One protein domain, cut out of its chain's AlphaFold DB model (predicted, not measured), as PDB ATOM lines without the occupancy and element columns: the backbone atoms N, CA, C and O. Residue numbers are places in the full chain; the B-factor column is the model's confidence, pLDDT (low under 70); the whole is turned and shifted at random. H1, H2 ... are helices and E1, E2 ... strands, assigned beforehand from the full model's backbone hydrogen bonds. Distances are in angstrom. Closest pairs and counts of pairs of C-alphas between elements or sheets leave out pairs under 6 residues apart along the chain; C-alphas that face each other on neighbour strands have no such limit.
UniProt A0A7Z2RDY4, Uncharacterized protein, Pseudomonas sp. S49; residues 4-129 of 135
ATOM      1  N   ARG A   4      74.621 178.735  18.437       94.19
ATOM      2  CA  ARG A   4      73.472 179.230  17.677       94.19
ATOM      3  C   ARG A   4      73.805 179.278  16.200       94.19
ATOM      4  O   ARG A   4      74.875 179.746  15.832       94.19
ATOM      5  N   TYR A   5      72.884 178.841  15.348       95.50
ATOM      6  CA  TYR A   5      73.032 179.005  13.903       95.50
ATOM      7  C   TYR A   5      71.761 179.536  13.257       95.50
ATOM      8  O   TYR A   5      70.650 179.273  13.717       95.50
ATOM      9  N   SER A   6      71.926 180.250  12.151       95.75
ATOM     10  CA  SER A   6      70.822 180.732  11.330       95.75
ATOM     11  C   SER A   6      71.146 180.550   9.855       95.75
ATOM     12  O   SER A   6      72.312 180.516   9.468       95.75
ATOM     13  N   LYS A   7      70.116 180.401   9.027       95.31
ATOM     14  CA  LYS A   7      70.245 180.240   7.577       95.31
ATOM     15  C   LYS A   7      69.501 181.364   6.885       95.31
ATOM     16  O   LYS A   7      68.448 181.780   7.363       95.31
ATOM     17  N   GLY A   8      70.011 181.796   5.743       93.88
ATOM     18  CA  GLY A   8      69.371 182.830   4.950       93.88
ATOM     19  C   GLY A   8      69.543 182.634   3.454       93.88
ATOM     20  O   GLY A   8      70.331 181.806   2.987       93.88
ATOM     21  N   LEU A   9      68.739 183.404   2.724       94.06
ATOM     22  CA  LEU A   9      68.747 183.499   1.273       94.06
ATOM     23  C   LEU A   9      69.047 184.939   0.853       94.06
ATOM     24  O   LEU A   9      68.686 185.879   1.559       94.06
ATOM     25  N   GLY A  10      69.661 185.109  -0.313       92.31
ATOM     26  CA  GLY A  10      69.991 186.419  -0.867       92.31
ATOM     27  C   GLY A  10      71.250 187.007  -0.238       92.31
ATOM     28  O   GLY A  10      72.231 186.296  -0.006       92.31
ATOM     29  N   LEU A  11      71.228 188.313   0.017       90.88
ATOM     30  CA  LEU A  11      72.364 189.017   0.600       90.88
ATOM     31  C   LEU A  11      72.447 188.768   2.116       90.88
ATOM     32  O   LEU A  11      71.445 188.928   2.819       90.88
ATOM     33  N   PRO A  12      73.617 188.369   2.634       93.50
ATOM     34  CA  PRO A  12      73.854 188.287   4.069       93.50
ATOM     35  C   PRO A  12      73.972 189.695   4.686       93.50
ATOM     36  O   PRO A  12      74.128 190.680   3.958       93.50
ATOM     37  N   PRO A  13      73.954 189.810   6.028       94.38
ATOM     38  CA  PRO A  13      74.347 191.041   6.712       94.38
ATOM     39  C   PRO A  13      75.748 191.520   6.308       94.38
ATOM     40  O   PRO A  13      76.568 190.727   5.827       94.38
ATOM     41  N   THR A  14      76.041 192.801   6.566       95.75
ATOM     42  CA  THR A  14      77.393 193.353   6.409       95.75
ATOM     43  C   THR A  14      78.403 192.471   7.127       95.75
ATOM     44  O   THR A  14      78.231 192.193   8.312       95.75
ATOM     45  N   HIS A  15      79.454 192.048   6.431       96.38
ATOM     46  CA  HIS A  15      80.413 191.093   6.975       96.38
ATOM     47  C   HIS A  15      81.836 191.363   6.510       96.38
ATOM     48  O   HIS A  15      82.053 191.942   5.445       96.38
ATOM     49  N   LEU A  16      82.798 190.918   7.317       97.50
ATOM     50  CA  LEU A  16      84.216 190.959   6.978       97.50
ATOM     51  C   LEU A  16      84.521 189.861   5.950       97.50
ATOM     52  O   LEU A  16      84.327 188.678   6.232       97.50
ATOM     53  N   THR A  17      84.990 190.253   4.767       95.31
ATOM     54  CA  THR A  17      85.333 189.339   3.664       95.31
ATOM     55  C   THR A  17      86.824 189.054   3.585       95.31
ATOM     56  O   THR A  17      87.211 187.964   3.171       95.31
ATOM     57  N   LEU A  18      87.666 190.012   3.983       95.00
ATOM     58  CA  LEU A  18      89.117 189.882   3.888       95.00
ATOM     59  C   LEU A  18      89.836 190.766   4.914       95.00
ATOM     60  O   LEU A  18      89.508 191.943   5.075       95.00
ATOM     61  N   ILE A  19      90.877 190.214   5.536       95.31
ATOM     62  CA  ILE A  19      91.931 190.972   6.216       95.31
ATOM     63  C   ILE A  19      93.095 191.059   5.223       95.31
ATOM     64  O   ILE A  19      93.749 190.070   4.911       95.31
ATOM     65  N   SER A  20      93.296 192.234   4.634       93.88
ATOM     66  CA  SER A  20      94.319 192.463   3.612       93.88
ATOM     67  C   SER A  20      95.506 193.178   4.234       93.88
ATOM     68  O   SER A  20      95.427 194.367   4.529       93.88
ATOM     69  N   SER A  21      96.609 192.463   4.425       91.19
ATOM     70  CA  SER A  21      97.863 193.044   4.907       91.19
ATOM     71  C   SER A  21      98.673 193.621   3.747       91.19
ATOM     72  O   SER A  21      98.831 192.980   2.708       91.19
ATOM     73  N   VAL A  22      99.183 194.838   3.925       90.75
ATOM     74  CA  VAL A  22     100.175 195.450   3.025       90.75
ATOM     75  C   VAL A  22     101.584 195.121   3.516       90.75
ATOM     76  O   VAL A  22     102.467 194.817   2.717       90.75
ATOM     77  N   ASP A  23     101.778 195.133   4.834       90.12
ATOM     78  CA  ASP A  23     103.006 194.735   5.519       90.12
ATOM     79  C   ASP A  23     102.666 194.064   6.869       90.12
ATOM     80  O   ASP A  23     101.523 193.676   7.111       90.12
ATOM     81  N   SER A  24     103.650 193.892   7.757       83.81
ATOM     82  CA  SER A  24     103.457 193.233   9.058       83.81
ATOM     83  C   SER A  24     102.592 194.007  10.064       83.81
ATOM     84  O   SER A  24     102.246 193.456  11.108       83.81
ATOM     85  N   VAL A  25     102.304 195.289   9.821       87.12
ATOM     86  CA  VAL A  25     101.598 196.178  10.759       87.12
ATOM     87  C   VAL A  25     100.475 196.994  10.119       87.12
ATOM     88  O   VAL A  25      99.628 197.497  10.856       87.12
ATOM     89  N   SER A  26     100.436 197.122   8.793       93.56
ATOM     90  CA  SER A  26      99.467 197.938   8.066       93.56
ATOM     91  C   SER A  26      98.679 197.140   7.029       93.56
ATOM     92  O   SER A  26      99.125 196.122   6.492       93.56
ATOM     93  N   GLY A  27      97.468 197.613   6.742       96.19
ATOM     94  CA  GLY A  27      96.563 196.922   5.843       96.19
ATOM     95  C   GLY A  27      95.147 197.473   5.876       96.19
ATOM     96  O   GLY A  27      94.910 198.647   6.165       96.19
ATOM     97  N   SER A  28      94.186 196.632   5.506       96.44
ATOM     98  CA  SER A  28      92.767 196.974   5.460       96.44
ATOM     99  C   SER A  28      91.882 195.802   5.864       96.44
ATOM    100  O   SER A  28      92.120 194.670   5.453       96.44
ATOM    101  N   LEU A  29      90.810 196.099   6.589       97.00
ATOM    102  CA  LEU A  29      89.646 195.232   6.717       97.00
ATOM    103  C   LEU A  29      88.690 195.529   5.559       97.00
ATOM    104  O   LEU A  29      88.337 196.690   5.336       97.00
ATOM    105  N   VAL A  30      88.300 194.506   4.805       95.94
ATOM    106  CA  VAL A  30      87.401 194.624   3.650       95.94
ATOM    107  C   VAL A  30      86.047 194.030   4.008       95.94
ATOM    108  O   VAL A  30      85.970 192.894   4.468       95.94
ATOM    109  N   PHE A  31      84.983 194.797   3.798       96.25
ATOM    110  CA  PHE A  31      83.619 194.429   4.150       96.25
ATOM    111  C   PHE A  31      82.727 194.392   2.922       96.25
ATOM    112  O   PHE A  31      82.711 195.353   2.156       96.25
ATOM    113  N   ALA A  32      81.885 193.372   2.808       94.00
ATOM    114  CA  ALA A  32      80.716 193.446   1.942       94.00
ATOM    115  C   ALA A  32      79.659 194.301   2.656       94.00
ATOM    116  O   ALA A  32      79.055 193.846   3.624       94.00
ATOM    117  N   TYR A  33      79.494 195.561   2.239       81.44
ATOM    118  CA  TYR A  33      78.725 196.580   2.975       81.44
ATOM    119  C   TYR A  33      77.450 197.040   2.250       81.44
ATOM    120  O   TYR A  33      76.553 197.602   2.870       81.44
ATOM    121  N   THR A  34      77.333 196.784   0.945       75.12
ATOM    122  CA  THR A  34      76.148 197.124   0.138       75.12
ATOM    123  C   THR A  34      76.013 196.163  -1.046       75.12
ATOM    124  O   THR A  34      76.941 195.411  -1.333       75.12
ATOM    125  N   GLU A  35      74.906 196.233  -1.793       66.81
ATOM    126  CA  GLU A  35      74.736 195.469  -3.044       66.81
ATOM    127  C   GLU A  35      75.757 195.847  -4.137       66.81
ATOM    128  O   GLU A  35      75.902 195.132  -5.125       66.81
ATOM    129  N   VAL A  36      76.444 196.985  -3.981       61.50
ATOM    130  CA  VAL A  36      77.192 197.655  -5.056       61.50
ATOM    131  C   VAL A  36      78.712 197.540  -4.878       61.50
ATOM    132  O   VAL A  36      79.457 197.827  -5.814       61.50
ATOM    133  N   GLY A  37      79.204 197.084  -3.720       78.31
ATOM    134  CA  GLY A  37      80.627 196.785  -3.564       78.31
ATOM    135  C   GLY A  37      81.156 196.712  -2.136       78.31
ATOM    136  O   GLY A  37      80.428 196.868  -1.149       78.31
ATOM    137  N   ASP A  38      82.468 196.492  -2.076       91.25
ATOM    138  CA  ASP A  38      83.238 196.362  -0.845       91.25
ATOM    139  C   ASP A  38      83.573 197.725  -0.225       91.25
ATOM    140  O   ASP A  38      83.893 198.693  -0.920       91.25
ATOM    141  N   TYR A  39      83.591 197.785   1.105       93.88
ATOM    142  CA  TYR A  39      84.094 198.917   1.876       93.88
ATOM    143  C   TYR A  39      85.388 198.547   2.594       93.88
ATOM    144  O   TYR A  39      85.495 197.471   3.175       93.88
ATOM    145  N   ARG A  40      86.380 199.443   2.578       95.00
ATOM    146  CA  ARG A  40      87.694 199.202   3.187       95.00
ATOM    147  C   ARG A  40      87.924 200.122   4.375       95.00
ATOM    148  O   ARG A  40      87.823 201.340   4.245       95.00
ATOM    149  N   VAL A  41      88.299 199.538   5.507       95.56
ATOM    150  CA  VAL A  41      88.757 200.258   6.699       95.56
ATOM    151  C   VAL A  41      90.245 199.996   6.868       95.56
ATOM    152  O   VAL A  41      90.655 198.874   7.148       95.56
ATOM    153  N   HIS A  42      91.063 201.026   6.673       95.88
ATOM    154  CA  HIS A  42      92.515 200.917   6.813       95.88
ATOM    155  C   HIS A  42      92.945 200.876   8.277       95.88
ATOM    156  O   HIS A  42      92.460 201.698   9.055       95.88
ATOM    157  N   TYR A  43      93.916 200.023   8.595       95.12
ATOM    158  CA  TYR A  43      94.657 200.037   9.853       95.12
ATOM    159  C   TYR A  43      96.145 200.295   9.581       95.12
ATOM    160  O   TYR A  43      96.680 199.940   8.529       95.12
ATOM    161  N   THR A  44      96.811 200.933  10.534       95.31
ATOM    162  CA  THR A  44      98.211 201.381  10.444       95.31
ATOM    163  C   THR A  44      99.113 200.743  11.496       95.31
ATOM    164  O   THR A  44     100.329 200.927  11.471       95.31
ATOM    165  N   SER A  45      98.531 199.982  12.423       94.88
ATOM    166  CA  SER A  45      99.266 199.209  13.414       94.88
ATOM    167  C   SER A  45      98.541 197.910  13.756       94.88
ATOM    168  O   SER A  45      97.321 197.799  13.618       94.88
ATOM    169  N   ARG A  46      99.286 196.943  14.308       93.56
ATOM    170  CA  ARG A  46      98.704 195.710  14.854       93.56
ATOM    171  C   ARG A  46      97.713 195.990  15.989       93.56
ATOM    172  O   ARG A  46      96.698 195.314  16.076       93.56
ATOM    173  N   ALA A  47      97.981 196.981  16.839       94.31
ATOM    174  CA  ALA A  47      97.070 197.349  17.924       94.31
ATOM    175  C   ALA A  47      95.731 197.884  17.386       94.31
ATOM    176  O   ALA A  47      94.674 197.511  17.888       94.31
ATOM    177  N   GLU A  48      95.772 198.700  16.329       95.19
ATOM    178  CA  GLU A  48      94.571 199.196  15.651       95.19
ATOM    179  C   GLU A  48      93.778 198.049  15.013       95.19
ATOM    180  O   GLU A  48      92.569 197.964  15.216       95.19
ATOM    181  N   LEU A  49      94.455 197.119  14.324       95.50
ATOM    182  CA  LEU A  49      93.822 195.912  13.783       95.50
ATOM    183  C   LEU A  49      93.099 195.117  14.880       95.50
ATOM    184  O   LEU A  49      91.920 194.807  14.731       95.50
ATOM    185  N   LEU A  50      93.778 194.817  15.990       95.81
ATOM    186  CA  LEU A  50      93.188 194.049  17.089       95.81
ATOM    187  C   LEU A  50      92.004 194.780  17.733       95.81
ATOM    188  O   LEU A  50      90.989 194.151  18.016       95.81
ATOM    189  N   CYS A  51      92.085 196.102  17.903       95.19
ATOM    190  CA  CYS A  51      90.973 196.912  18.406       95.19
ATOM    191  C   CYS A  51      89.750 196.849  17.474       95.19
ATOM    192  O   CYS A  51      88.616 196.657  17.925       95.19
ATOM    193  N   MET A  52      89.982 196.951  16.161       96.56
ATOM    194  CA  MET A  52      88.932 196.835  15.151       96.56
ATOM    195  C   MET A  52      88.301 195.441  15.156       96.56
ATOM    196  O   MET A  52      87.079 195.342  15.225       96.56
ATOM    197  N   LEU A  53      89.102 194.370  15.147       97.12
ATOM    198  CA  LEU A  53      88.598 192.993  15.207       97.12
ATOM    199  C   LEU A  53      87.803 192.743  16.490       97.12
ATOM    200  O   LEU A  53      86.699 192.210  16.430       97.12
ATOM    201  N   ASN A  54      88.301 193.208  17.637       95.94
ATOM    202  CA  ASN A  54      87.585 193.079  18.898       95.94
ATOM    203  C   ASN A  54      86.236 193.818  18.858       95.94
ATOM    204  O   ASN A  54      85.217 193.291  19.306       95.94
ATOM    205  N   SER A  55      86.195 195.007  18.251       95.88
ATOM    206  CA  SER A  55      84.949 195.755  18.039       95.88
ATOM    207  C   SER A  55      83.952 194.982  17.170       95.88
ATOM    208  O   SER A  55      82.756 195.000  17.463       95.88
ATOM    209  N   LEU A  56      84.421 194.266  16.141       97.06
ATOM    210  CA  LEU A  56      83.570 193.402  15.316       97.06
ATOM    211  C   LEU A  56      82.952 192.259  16.128       97.06
ATOM    212  O   LEU A  56      81.752 192.016  15.995       97.06
ATOM    213  N   LEU A  57      83.739 191.597  16.987       96.19
ATOM    214  CA  LEU A  57      83.253 190.505  17.840       96.19
ATOM    215  C   LEU A  57      82.184 190.998  18.819       96.19
ATOM    216  O   LEU A  57      81.084 190.444  18.879       96.19
ATOM    217  N   HIS A  58      82.454 192.112  19.504       95.44
ATOM    218  CA  HIS A  58      81.507 192.742  20.429       95.44
ATOM    219  C   HIS A  58      80.205 193.154  19.740       95.44
ATOM    220  O   HIS A  58      79.113 192.972  20.282       95.44
ATOM    221  N   GLN A  59      80.313 193.684  18.522       95.94
ATOM    222  CA  GLN A  59      79.165 194.070  17.712       95.94
ATOM    223  C   GLN A  59      78.536 192.893  16.963       95.94
ATOM    224  O   GLN A  59      77.570 193.112  16.242       95.94
ATOM    225  N   ARG A  60      79.027 191.657  17.129       96.44
ATOM    226  CA  ARG A  60      78.493 190.449  16.477       96.44
ATOM    227  C   ARG A  60      78.407 190.600  14.956       96.44
ATOM    228  O   ARG A  60      77.406 190.223  14.338       96.44
ATOM    229  N   VAL A  61      79.433 191.205  14.365       97.38
ATOM    230  CA  VAL A  61      79.558 191.337  12.912       97.38
ATOM    231  C   VAL A  61      79.994 189.988  12.340       97.38
ATOM    232  O   VAL A  61      80.964 189.416  12.842       97.38
ATOM    233  N   PRO A  62      79.310 189.455  11.314       97.62
ATOM    234  CA  PRO A  62      79.723 188.207  10.694       97.62
ATOM    235  C   PRO A  62      81.093 188.291  10.010       97.62
ATOM    236  O   PRO A  62      81.466 189.319   9.438       97.62
ATOM    237  N   ILE A  63      81.819 187.177  10.026       97.94
ATOM    238  CA  ILE A  63      83.154 187.024   9.449       97.94
ATOM    239  C   ILE A  63      83.139 185.828   8.494       97.94
ATOM    240  O   ILE A  63      82.776 184.716   8.883       97.94
ATOM    241  N   ALA A  64      83.502 186.061   7.233       96.88
ATOM    242  CA  ALA A  64      83.458 185.041   6.192       96.88
ATOM    243  C   ALA A  64      84.557 183.979   6.352       96.88
ATOM    244  O   ALA A  64      85.706 184.284   6.672       96.88
ATOM    245  N   VAL A  65      84.217 182.726   6.054       95.25
ATOM    246  CA  VAL A  65      85.210 181.659   5.846       95.25
ATOM    247  C   VAL A  65      85.900 181.826   4.490       95.25
ATOM    248  O   VAL A  65      85.276 182.271   3.526       95.25
ATOM    249  N   GLY A  66      87.173 181.437   4.378       85.25
ATOM    250  CA  GLY A  66      87.928 181.578   3.121       85.25
ATOM    251  C   GLY A  66      87.712 180.446   2.103       85.25
ATOM    252  O   GLY A  66      88.192 180.513   0.967       85.25
ATOM    253  N   GLY A  67      86.962 179.404   2.471       82.06
ATOM    254  CA  GLY A  67      86.681 178.265   1.599       82.06
ATOM    255  C   GLY A  67      87.900 177.358   1.430       82.06
ATOM    256  O   GLY A  67      88.205 176.574   2.321       82.06
ATOM    257  N   MET A  68      88.571 177.418   0.273       81.56
ATOM    258  CA  MET A  68      89.765 176.595  -0.007       81.56
ATOM    259  C   MET A  68      91.073 177.215   0.503       81.56
ATOM    260  O   MET A  68      92.101 176.542   0.520       81.56
ATOM    261  N   LEU A  69      91.047 178.495   0.862       84.19
ATOM    262  CA  LEU A  69      92.167 179.217   1.458       84.19
ATOM    263  C   LEU A  69      91.732 179.737   2.833       84.19
ATOM    264  O   LEU A  69      90.531 179.914   3.035       84.19
ATOM    265  N   PRO A  70      92.668 180.007   3.760       87.62
ATOM    266  CA  PRO A  70      92.335 180.692   5.001       87.62
ATOM    267  C   PRO A  70      91.672 182.042   4.710       87.62
ATOM    268  O   PRO A  70      92.164 182.826   3.894       87.62
ATOM    269  N   GLY A  71      90.538 182.290   5.352       92.56
ATOM    270  CA  GLY A  71      89.812 183.551   5.316       92.56
ATOM    271  C   GLY A  71      89.911 184.300   6.640       92.56
ATOM    272  O   GLY A  71      90.608 183.872   7.561       92.56
ATOM    273  N   PRO A  72      89.185 185.421   6.775       96.69
ATOM    274  CA  PRO A  72      89.232 186.213   7.996       96.69
ATOM    275  C   PRO A  72      88.685 185.459   9.218       96.69
ATOM    276  O   PRO A  72      89.104 185.750  10.335       96.69
ATOM    277  N   ALA A  73      87.787 184.483   9.033       96.94
ATOM    278  CA  ALA A  73      87.306 183.645  10.134       96.94
ATOM    279  C   ALA A  73      88.428 182.773  10.715       96.94
ATOM    280  O   ALA A  73      88.543 182.680  11.932       96.94
ATOM    281  N   ASP A  74      89.278 182.197   9.861       95.06
ATOM    282  CA  ASP A  74      90.411 181.366  10.278       95.06
ATOM    283  C   ASP A  74      91.470 182.193  11.031       95.06
ATOM    284  O   ASP A  74      92.054 181.738  12.012       95.06
ATOM    285  N   GLU A  75      91.699 183.441  10.608       95.25
ATOM    286  CA  GLU A  75      92.610 184.355  11.305       95.25
ATOM    287  C   GLU A  75      92.070 184.763  12.683       95.25
ATOM    288  O   GLU A  75      92.818 184.778  13.660       95.25
ATOM    289  N   VAL A  76      90.770 185.054  12.785       96.50
ATOM    290  CA  VAL A  76      90.122 185.364  14.067       96.50
ATOM    291  C   VAL A  76      90.145 184.161  15.006       96.50
ATOM    292  O   VAL A  76      90.486 184.332  16.174       96.50
ATOM    293  N   ASP A  77      89.861 182.961  14.502       94.94
ATOM    294  CA  ASP A  77      89.944 181.725  15.285       94.94
ATOM    295  C   ASP A  77      91.362 181.508  15.829       94.94
ATOM    296  O   ASP A  77      91.556 181.296  17.026       94.94
ATOM    297  N   MET A  78      92.385 181.698  14.986       94.62
ATOM    298  CA  MET A  78      93.782 181.640  15.414       94.62
ATOM    299  C   MET A  78      94.104 182.693  16.486       94.62
ATOM    300  O   MET A  78      94.828 182.396  17.437       94.62
ATOM    301  N   LEU A  79      93.603 183.925  16.362       95.81
ATOM    302  CA  LEU A  79      93.829 184.974  17.361       95.81
ATOM    303  C   LEU A  79      93.154 184.654  18.700       95.81
ATOM    304  O   LEU A  79      93.745 184.929  19.743       95.81
ATOM    305  N   ILE A  80      91.967 184.043  18.686       95.25
ATOM    306  CA  ILE A  80      91.277 183.581  19.898       95.25
ATOM    307  C   ILE A  80      92.032 182.406  20.531       95.25
ATOM    308  O   ILE A  80      92.302 182.419  21.729       95.25
ATOM    309  N   ALA A  81      92.455 181.425  19.730       93.62
ATOM    310  CA  ALA A  81      93.215 180.268  20.202       93.62
ATOM    311  C   ALA A  81      94.571 180.641  20.831       93.62
ATOM    312  O   ALA A  81      95.076 179.913  21.681       93.62
ATOM    313  N   ASN A  82      95.157 181.772  20.423       95.25
ATOM    314  CA  ASN A  82      96.390 182.319  20.996       95.25
ATOM    315  C   ASN A  82      96.143 183.357  22.110       95.25
ATOM    316  O   ASN A  82      97.074 184.080  22.462       95.25
ATOM    317  N   GLU A  83      94.916 183.468  22.632       94.50
ATOM    318  CA  GLU A  83      94.546 184.396  23.715       94.50
ATOM    319  C   GLU A  83      94.793 185.884  23.368       94.50
ATOM    320  O   GLU A  83      94.998 186.726  24.241       94.50
ATOM    321  N   VAL A  84      94.793 186.231  22.074       96.12
ATOM    322  CA  VAL A  84      94.967 187.613  21.583       96.12
ATOM    323  C   VAL A  84      93.622 188.327  21.425       96.12
ATOM    324  O   VAL A  84      93.542 189.544  21.600       96.12
ATOM    325  N   LEU A  85      92.577 187.582  21.070       94.69
ATOM    326  CA  LEU A  85      91.186 188.031  21.053       94.69
ATOM    327  C   LEU A  85      90.360 187.154  21.997       94.69
ATOM    328  O   LEU A  85      90.722 186.013  22.269       94.69
ATOM    329  N   GLU A  86      89.232 187.679  22.468       91.12
ATOM    330  CA  GLU A  86      88.336 186.966  23.374       91.12
ATOM    331  C   GLU A  86      86.899 186.954  22.853       91.12
ATOM    332  O   GLU A  86      86.439 187.884  22.187       91.12
ATOM    333  N   GLY A  87      86.171 185.914  23.257       88.94
ATOM    334  CA  GLY A  87      84.737 185.793  23.048       88.94
ATOM    335  C   GLY A  87      84.350 185.036  21.780       88.94
ATOM    336  O   GLY A  87      85.193 184.699  20.948       88.94
ATOM    337  N   PRO A  88      83.049 184.736  21.640       92.69
ATOM    338  CA  PRO A  88      82.553 184.061  20.461       92.69
ATOM    339  C   PRO A  88      82.585 184.994  19.251       92.69
ATOM    340  O   PRO A  88      82.375 186.204  19.372       92.69
ATOM    341  N   TYR A  89      82.746 184.415  18.068       96.12
ATOM    342  CA  TYR A  89      82.610 185.139  16.811       96.12
ATOM    343  C   TYR A  89      81.470 184.571  15.970       96.12
ATOM    344  O   TYR A  89      81.049 183.425  16.132       96.12
ATOM    345  N   ILE A  90      80.924 185.400  15.081       97.25
ATOM    346  CA  ILE A  90      79.882 184.971  14.152       97.25
ATOM    347  C   ILE A  90      80.547 184.608  12.831       97.25
ATOM    348  O   ILE A  90      80.945 185.474  12.060       97.25
ATOM    349  N   GLU A  91      80.661 183.320  12.562       97.00
ATOM    350  CA  GLU A  91      81.149 182.795  11.299       97.00
ATOM    351  C   GLU A  91      80.042 182.808  10.242       97.00
ATOM    352  O   GLU A  91      78.863 182.575  10.521       97.00
ATOM    353  N   LEU A  92      80.439 183.060   9.003       97.25
ATOM    354  CA  LEU A  92      79.578 183.171   7.848       97.25
ATOM    355  C   LEU A  92      80.093 182.257   6.726       97.25
ATOM    356  O   LEU A  92      81.216 182.416   6.249       97.25
ATOM    357  N   SER A  93      79.271 181.293   6.302       95.50
ATOM    358  CA  SER A  93      79.652 180.261   5.323       95.50
ATOM    359  C   SER A  93      78.585 180.024   4.256       95.50
ATOM    360  O   SER A  93      77.383 180.020   4.549       95.50
ATOM    361  N   TRP A  94      79.014 179.839   3.000       93.25
ATOM    362  CA  TRP A  94      78.126 179.644   1.843       93.25
ATOM    363  C   TRP A  94      77.852 178.166   1.618       93.25
ATOM    364  O   TRP A  94      78.774 177.368   1.478       93.25
ATOM    365  N   SER A  95      76.572 177.807   1.536       89.06
ATOM    366  CA  SER A  95      76.129 176.449   1.200       89.06
ATOM    367  C   SER A  95      75.688 176.310  -0.260       89.06
ATOM    368  O   SER A  95      75.416 175.205  -0.718       89.06
ATOM    369  N   GLY A  96      75.600 177.419  -0.995       89.69
ATOM    370  CA  GLY A  96      75.231 177.457  -2.407       89.69
ATOM    371  C   GLY A  96      75.019 178.891  -2.899       89.69
ATOM    372  O   GLY A  96      75.161 179.836  -2.118       89.69
ATOM    373  N   PRO A  97      74.655 179.086  -4.179       88.81
ATOM    374  CA  PRO A  97      74.346 180.410  -4.711       88.81
ATOM    375  C   PRO A  97      73.257 181.094  -3.884       88.81
ATOM    376  O   PRO A  97      72.159 180.557  -3.747       88.81
ATOM    377  N   GLN A  98      73.576 182.265  -3.326       89.69
ATOM    378  CA  GLN A  98      72.700 183.041  -2.436       89.69
ATOM    379  C   GLN A  98      72.229 182.295  -1.176       89.69
ATOM    380  O   GLN A  98      71.297 182.753  -0.528       89.69
ATOM    381  N   GLN A  99      72.832 181.158  -0.826       95.50
ATOM    382  CA  GLN A  99      72.477 180.389   0.363       95.50
ATOM    383  C   GLN A  99      73.609 180.480   1.366       95.50
ATOM    384  O   GLN A  99      74.737 180.057   1.093       95.50
ATOM    385  N   TRP A 100      73.291 181.007   2.538       95.44
ATOM    386  CA  TRP A 100      74.279 181.259   3.569       95.44
ATOM    387  C   TRP A 100      73.842 180.749   4.934       95.44
ATOM    388  O   TRP A 100      72.653 180.646   5.241       95.44
ATOM    389  N   THR A 101      74.831 180.430   5.765       96.44
ATOM    390  CA  THR A 101      74.655 180.042   7.163       96.44
ATOM    391  C   THR A 101      75.531 180.921   8.049       96.44
ATOM    392  O   THR A 101      76.724 181.076   7.791       96.44
ATOM    393  N   LEU A 102      74.928 181.475   9.098       96.81
ATOM    394  CA  LEU A 102      75.611 182.104  10.223       96.81
ATOM    395  C   LEU A 102      75.786 181.075  11.338       96.81
ATOM    396  O   LEU A 102      74.835 180.350  11.649       96.81
ATOM    397  N   ARG A 103      76.960 181.039  11.970       95.88
ATOM    398  CA  ARG A 103      77.283 180.163  13.105       95.88
ATOM    399  C   ARG A 103      77.985 180.955  14.200       95.88
ATOM    400  O   ARG A 103      78.944 181.654  13.926       95.88
ATOM    401  N   GLU A 104      77.503 180.865  15.431       95.12
ATOM    402  CA  GLU A 104      78.239 181.360  16.596       95.12
ATOM    403  C   GLU A 104      79.306 180.330  16.961       95.12
ATOM    404  O   GLU A 104      78.964 179.202  17.311       95.12
ATOM    405  N   ILE A 105      80.575 180.705  16.832       94.06
ATOM    406  CA  ILE A 105      81.725 179.868  17.165       94.06
ATOM    407  C   ILE A 105      82.262 180.303  18.523       94.06
ATOM    408  O   ILE A 105      82.404 181.494  18.787       94.06
ATOM    409  N   ASP A 106      82.551 179.326  19.371       88.62
ATOM    410  CA  ASP A 106      83.169 179.489  20.681       88.62
ATOM    411  C   ASP A 106      84.066 178.270  20.943       88.62
ATOM    412  O   ASP A 106      83.907 177.213  20.330       88.62
ATOM    413  N   SER A 107      84.972 178.405  21.904       78.75
ATOM    414  CA  SER A 107      85.836 177.356  22.454       78.75
ATOM    415  C   SER A 107      85.076 176.160  23.050       78.75
ATOM    416  O   SER A 107      85.662 175.109  23.326       78.75
ATOM    417  N   THR A 108      83.764 176.290  23.269       78.69
ATOM    418  CA  THR A 108      82.948 175.263  23.912       78.69
ATOM    419  C   THR A 108      82.389 174.258  22.902       78.69
ATOM    420  O   THR A 108      81.752 174.605  21.910       78.69
ATOM    421  N   THR A 109      82.568 172.960  23.173       71.75
ATOM    422  CA  THR A 109      81.852 171.916  22.424       71.75
ATOM    423  C   THR A 109      80.406 171.874  22.903       71.75
ATOM    424  O   THR A 109      80.131 171.517  24.049       71.75
ATOM    425  N   ALA A 110      79.474 172.244  22.032       79.62
ATOM    426  CA  ALA A 110      78.066 172.346  22.380       79.62
ATOM    427  C   ALA A 110      77.154 171.944  21.217       79.62
ATOM    428  O   ALA A 110      77.523 172.003  20.045       79.62
ATOM    429  N   GLU A 111      75.933 171.523  21.557       86.81
ATOM    430  CA  GLU A 111      74.890 171.276  20.564       86.81
ATOM    431  C   GLU A 111      74.505 172.571  19.846       86.81
ATOM    432  O   GLU A 111      74.392 173.634  20.464       86.81
ATOM    433  N   TRP A 112      74.222 172.444  18.551       89.94
ATOM    434  CA  TRP A 112      73.731 173.533  17.722       89.94
ATOM    435  C   TRP A 112      72.220 173.712  17.863       89.94
ATOM    436  O   TRP A 112      71.447 172.759  17.753       89.94
ATOM    437  N   GLN A 113      71.791 174.954  18.053       93.19
ATOM    438  CA  GLN A 113      70.400 175.367  18.134       93.19
ATOM    439  C   GLN A 113      70.065 176.332  16.986       93.19
ATOM    440  O   GLN A 113      70.732 177.363  16.840       93.19
ATOM    441  N   PRO A 114      69.022 176.045  16.185       93.75
ATOM    442  CA  PRO A 114      68.571 176.966  15.154       93.75
ATOM    443  C   PRO A 114      67.955 178.222  15.771       93.75
ATOM    444  O   PRO A 114      67.168 178.148  16.718       93.75
ATOM    445  N   VAL A 115      68.266 179.369  15.179       93.94
ATOM    446  CA  VAL A 115      67.711 180.674  15.526       93.94
ATOM    447  C   VAL A 115      67.017 181.259  14.290       93.94
ATOM    448  O   VAL A 115      67.695 181.585  13.311       93.94
ATOM    449  N   PRO A 116      65.674 181.388  14.300       86.75
ATOM    450  CA  PRO A 116      64.925 181.873  13.139       86.75
ATOM    451  C   PRO A 116      65.171 183.352  12.827       86.75
ATOM    452  O   PRO A 116      65.196 183.735  11.662       86.75
ATOM    453  N   ASP A 117      65.344 184.183  13.858       91.19
ATOM    454  CA  ASP A 117      65.574 185.619  13.694       91.19
ATOM    455  C   ASP A 117      67.071 185.946  13.705       91.19
ATOM    456  O   ASP A 117      67.722 185.944  14.755       91.19
ATOM    457  N   ILE A 118      67.597 186.293  12.531       91.94
ATOM    458  CA  ILE A 118      69.001 186.662  12.326       91.94
ATOM    459  C   ILE A 118      69.428 187.856  13.191       91.94
ATOM    460  O   ILE A 118      70.591 187.934  13.582       91.94
ATOM    461  N   ARG A 119      68.500 188.758  13.549       92.50
ATOM    462  CA  ARG A 119      68.791 189.969  14.340       92.50
ATOM    463  C   ARG A 119      69.157 189.650  15.781       92.50
ATOM    464  O   ARG A 119      69.860 190.415  16.428       92.50
ATOM    465  N   SER A 120      68.699 188.504  16.277       90.56
ATOM    466  CA  SER A 120      69.086 187.994  17.595       90.56
ATOM    467  C   SER A 120      70.470 187.326  17.590       90.56
ATOM    468  O   SER A 120      71.029 187.025  18.650       90.56
ATOM    469  N   MET A 121      71.036 187.084  16.404       91.62
ATOM    470  CA  MET A 121      72.315 186.408  16.221       91.62
ATOM    471  C   MET A 121      73.436 187.374  15.828       91.62
ATOM    472  O   MET A 121      74.481 187.354  16.477       91.62
ATOM    473  N   ALA A 122      73.205 188.209  14.817       95.06
ATOM    474  CA  ALA A 122      74.199 189.086  14.208       95.06
ATOM    475  C   ALA A 122      73.696 190.529  14.098       95.06
ATOM    476  O   ALA A 122      72.492 190.782  13.996       95.06
ATOM    477  N   ASN A 123      74.625 191.483  14.063       95.38
ATOM    478  CA  ASN A 123      74.282 192.878  13.817       95.38
ATOM    479  C   ASN A 123      73.980 193.112  12.333       95.38
ATOM    480  O   ASN A 123      74.871 193.250  11.498       95.38
ATOM    481  N   VAL A 124      72.688 193.188  12.018       93.50
ATOM    482  CA  VAL A 124      72.182 193.421  10.657       93.50
ATOM    483  C   VAL A 124      72.242 194.883  10.210       93.50
ATOM    484  O   VAL A 124      71.892 195.186   9.074       93.50
ATOM    485  N   SER A 125      72.637 195.795  11.097       93.31
ATOM    486  CA  SER A 125      72.700 197.239  10.847       93.31
ATOM    487  C   SER A 125      74.118 197.786  11.009       93.31
ATOM    488  O   SER A 125      74.297 198.986  11.199       93.31
ATOM    489  N   PHE A 126      75.125 196.911  10.960       94.62
ATOM    490  CA  PHE A 126      76.516 197.305  11.114       94.62
ATOM    491  C   PHE A 126      76.977 198.230   9.980       94.62
ATOM    492  O   PHE A 126      76.824 197.911   8.796       94.62
ATOM    493  N   ASP A 127      77.591 199.350  10.369       93.25
ATOM    494  CA  ASP A 127      78.230 200.308   9.473       93.25
ATOM    495  C   ASP A 127      79.760 200.285   9.662       93.25
ATOM    496  O   ASP A 127      80.253 200.818  10.662       93.25
ATOM    497  N   PRO A 128      80.544 199.745   8.709       93.19
ATOM    498  CA  PRO A 128      82.000 199.721   8.773       93.19
ATOM    499  C   PRO A 128      82.638 201.108   8.878       93.19
ATOM    500  O   PRO A 128      83.761 201.222   9.361       93.19
ATOM    501  N   LYS A 129      81.944 202.183   8.478       91.19
ATOM    502  CA  LYS A 129      82.445 203.556   8.652       91.19
ATOM    503  C   LYS A 129      82.606 203.928  10.126       91.19
ATOM    504  O   LYS A 129      83.444 204.763  10.452       91.19
TER     505      LYS A 129
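What this domain is: This is residues 4 to 129 of the 135 residues of an uncharacterized protein of Pseudomonas sp. S49 (UniProt A0A7Z2RDY4). Two strongly twisted sheets, one of five strands and one a three-stranded meander, meet where E2 begins beside the short strand E5, with H1 running along the meander and H2 covering parts of both sheets. A tail with no named element, residues 115 to 129, runs from E8 at the far edge of the larger sheet back toward the meander. The 126 printed residues hold two named helices and eight named strands, in the order E1 E2 E3 E4 H1 E5 H2 E6 E7 E8, a mixed class. The larger sheet is mixed, in the order E5 E6 E7 E1 E8; the smaller, E2 E3 E4, is antiparallel. The whole is compact and rounded, with a radius of gyration of the C-alphas of 14.0 A and spans of 39 by 37 by 28 A.

Where its parts are: In the larger sheet, E5 is residues 62 to 64, E6 residues 89 to 96 with 22.0 A from first to last C-alpha, E7 residues 99 to 105 with 19.2 A, E1 residues 4 to 9 with 17.6 A, and E8 residues 112 to 114. C-alpha 4 is at (73.472, 179.230, 17.677) and C-alpha 114 at (68.571, 176.966, 15.154). E2 is residues 15 to 21, E3 residues 27 to 34 with 21.2 A, and E4 residues 37 to 43. H1 is residues 46 to 58, 18.3 A long, beginning at C-alpha 46 (98.704, 195.710, 14.854); H2 is residues 72 to 81, 14.1 A long.

How they stand to each other: E6 and E7 form an antiparallel hairpin, with N 91 and O 103 2.8 A apart, within hydrogen-bond range. E7 and E1 are antiparallel, with N 102 and O 6 at 2.8 A. E1 and E8 are parallel, with N 5 and O 113 at 3.0 A. E5, H2 and E6 form a strand-helix-strand unit, two parallel neighbour strands with a helix between, its crossover right-handed; N 63 and O 90 are 2.8 A apart. H2 is on this sheet at a height over the sheet of 9.7 A, making two layers, and its closest C-alphas to E5 are those of Ala 73 and Ile 63, 5.4 A. The closest C-alphas of E2 and E5 are those of His 15 and Pro 62, 4.8 A. E2, E3 and E4 form a meander, each strand the antiparallel neighbour of the one before, with N 20 and O 28 at 2.8 A and N 29 and O 41 at 2.8 A. H1 and H2 are on the same face of it, again two layers: H1 runs along the strands at a height of 10.0 A, while H2 stands up from the sheet over E2. H1 and H2 are close but not clearly touching, the C-alphas of Leu 53 and Val 76 7.9 A apart, and about perpendicular at 84 degrees. In both helices every O i to N i+4 pair is within hydrogen-bond range.

The domain as a whole: The C-alphas farthest apart are those of Asp 23 and Pro 116, 40.9 A. The printed part has no cut, and no link between named elements is long. The mean pLDDT of the printed part is 92.3; residues 35 to 36 are under 70.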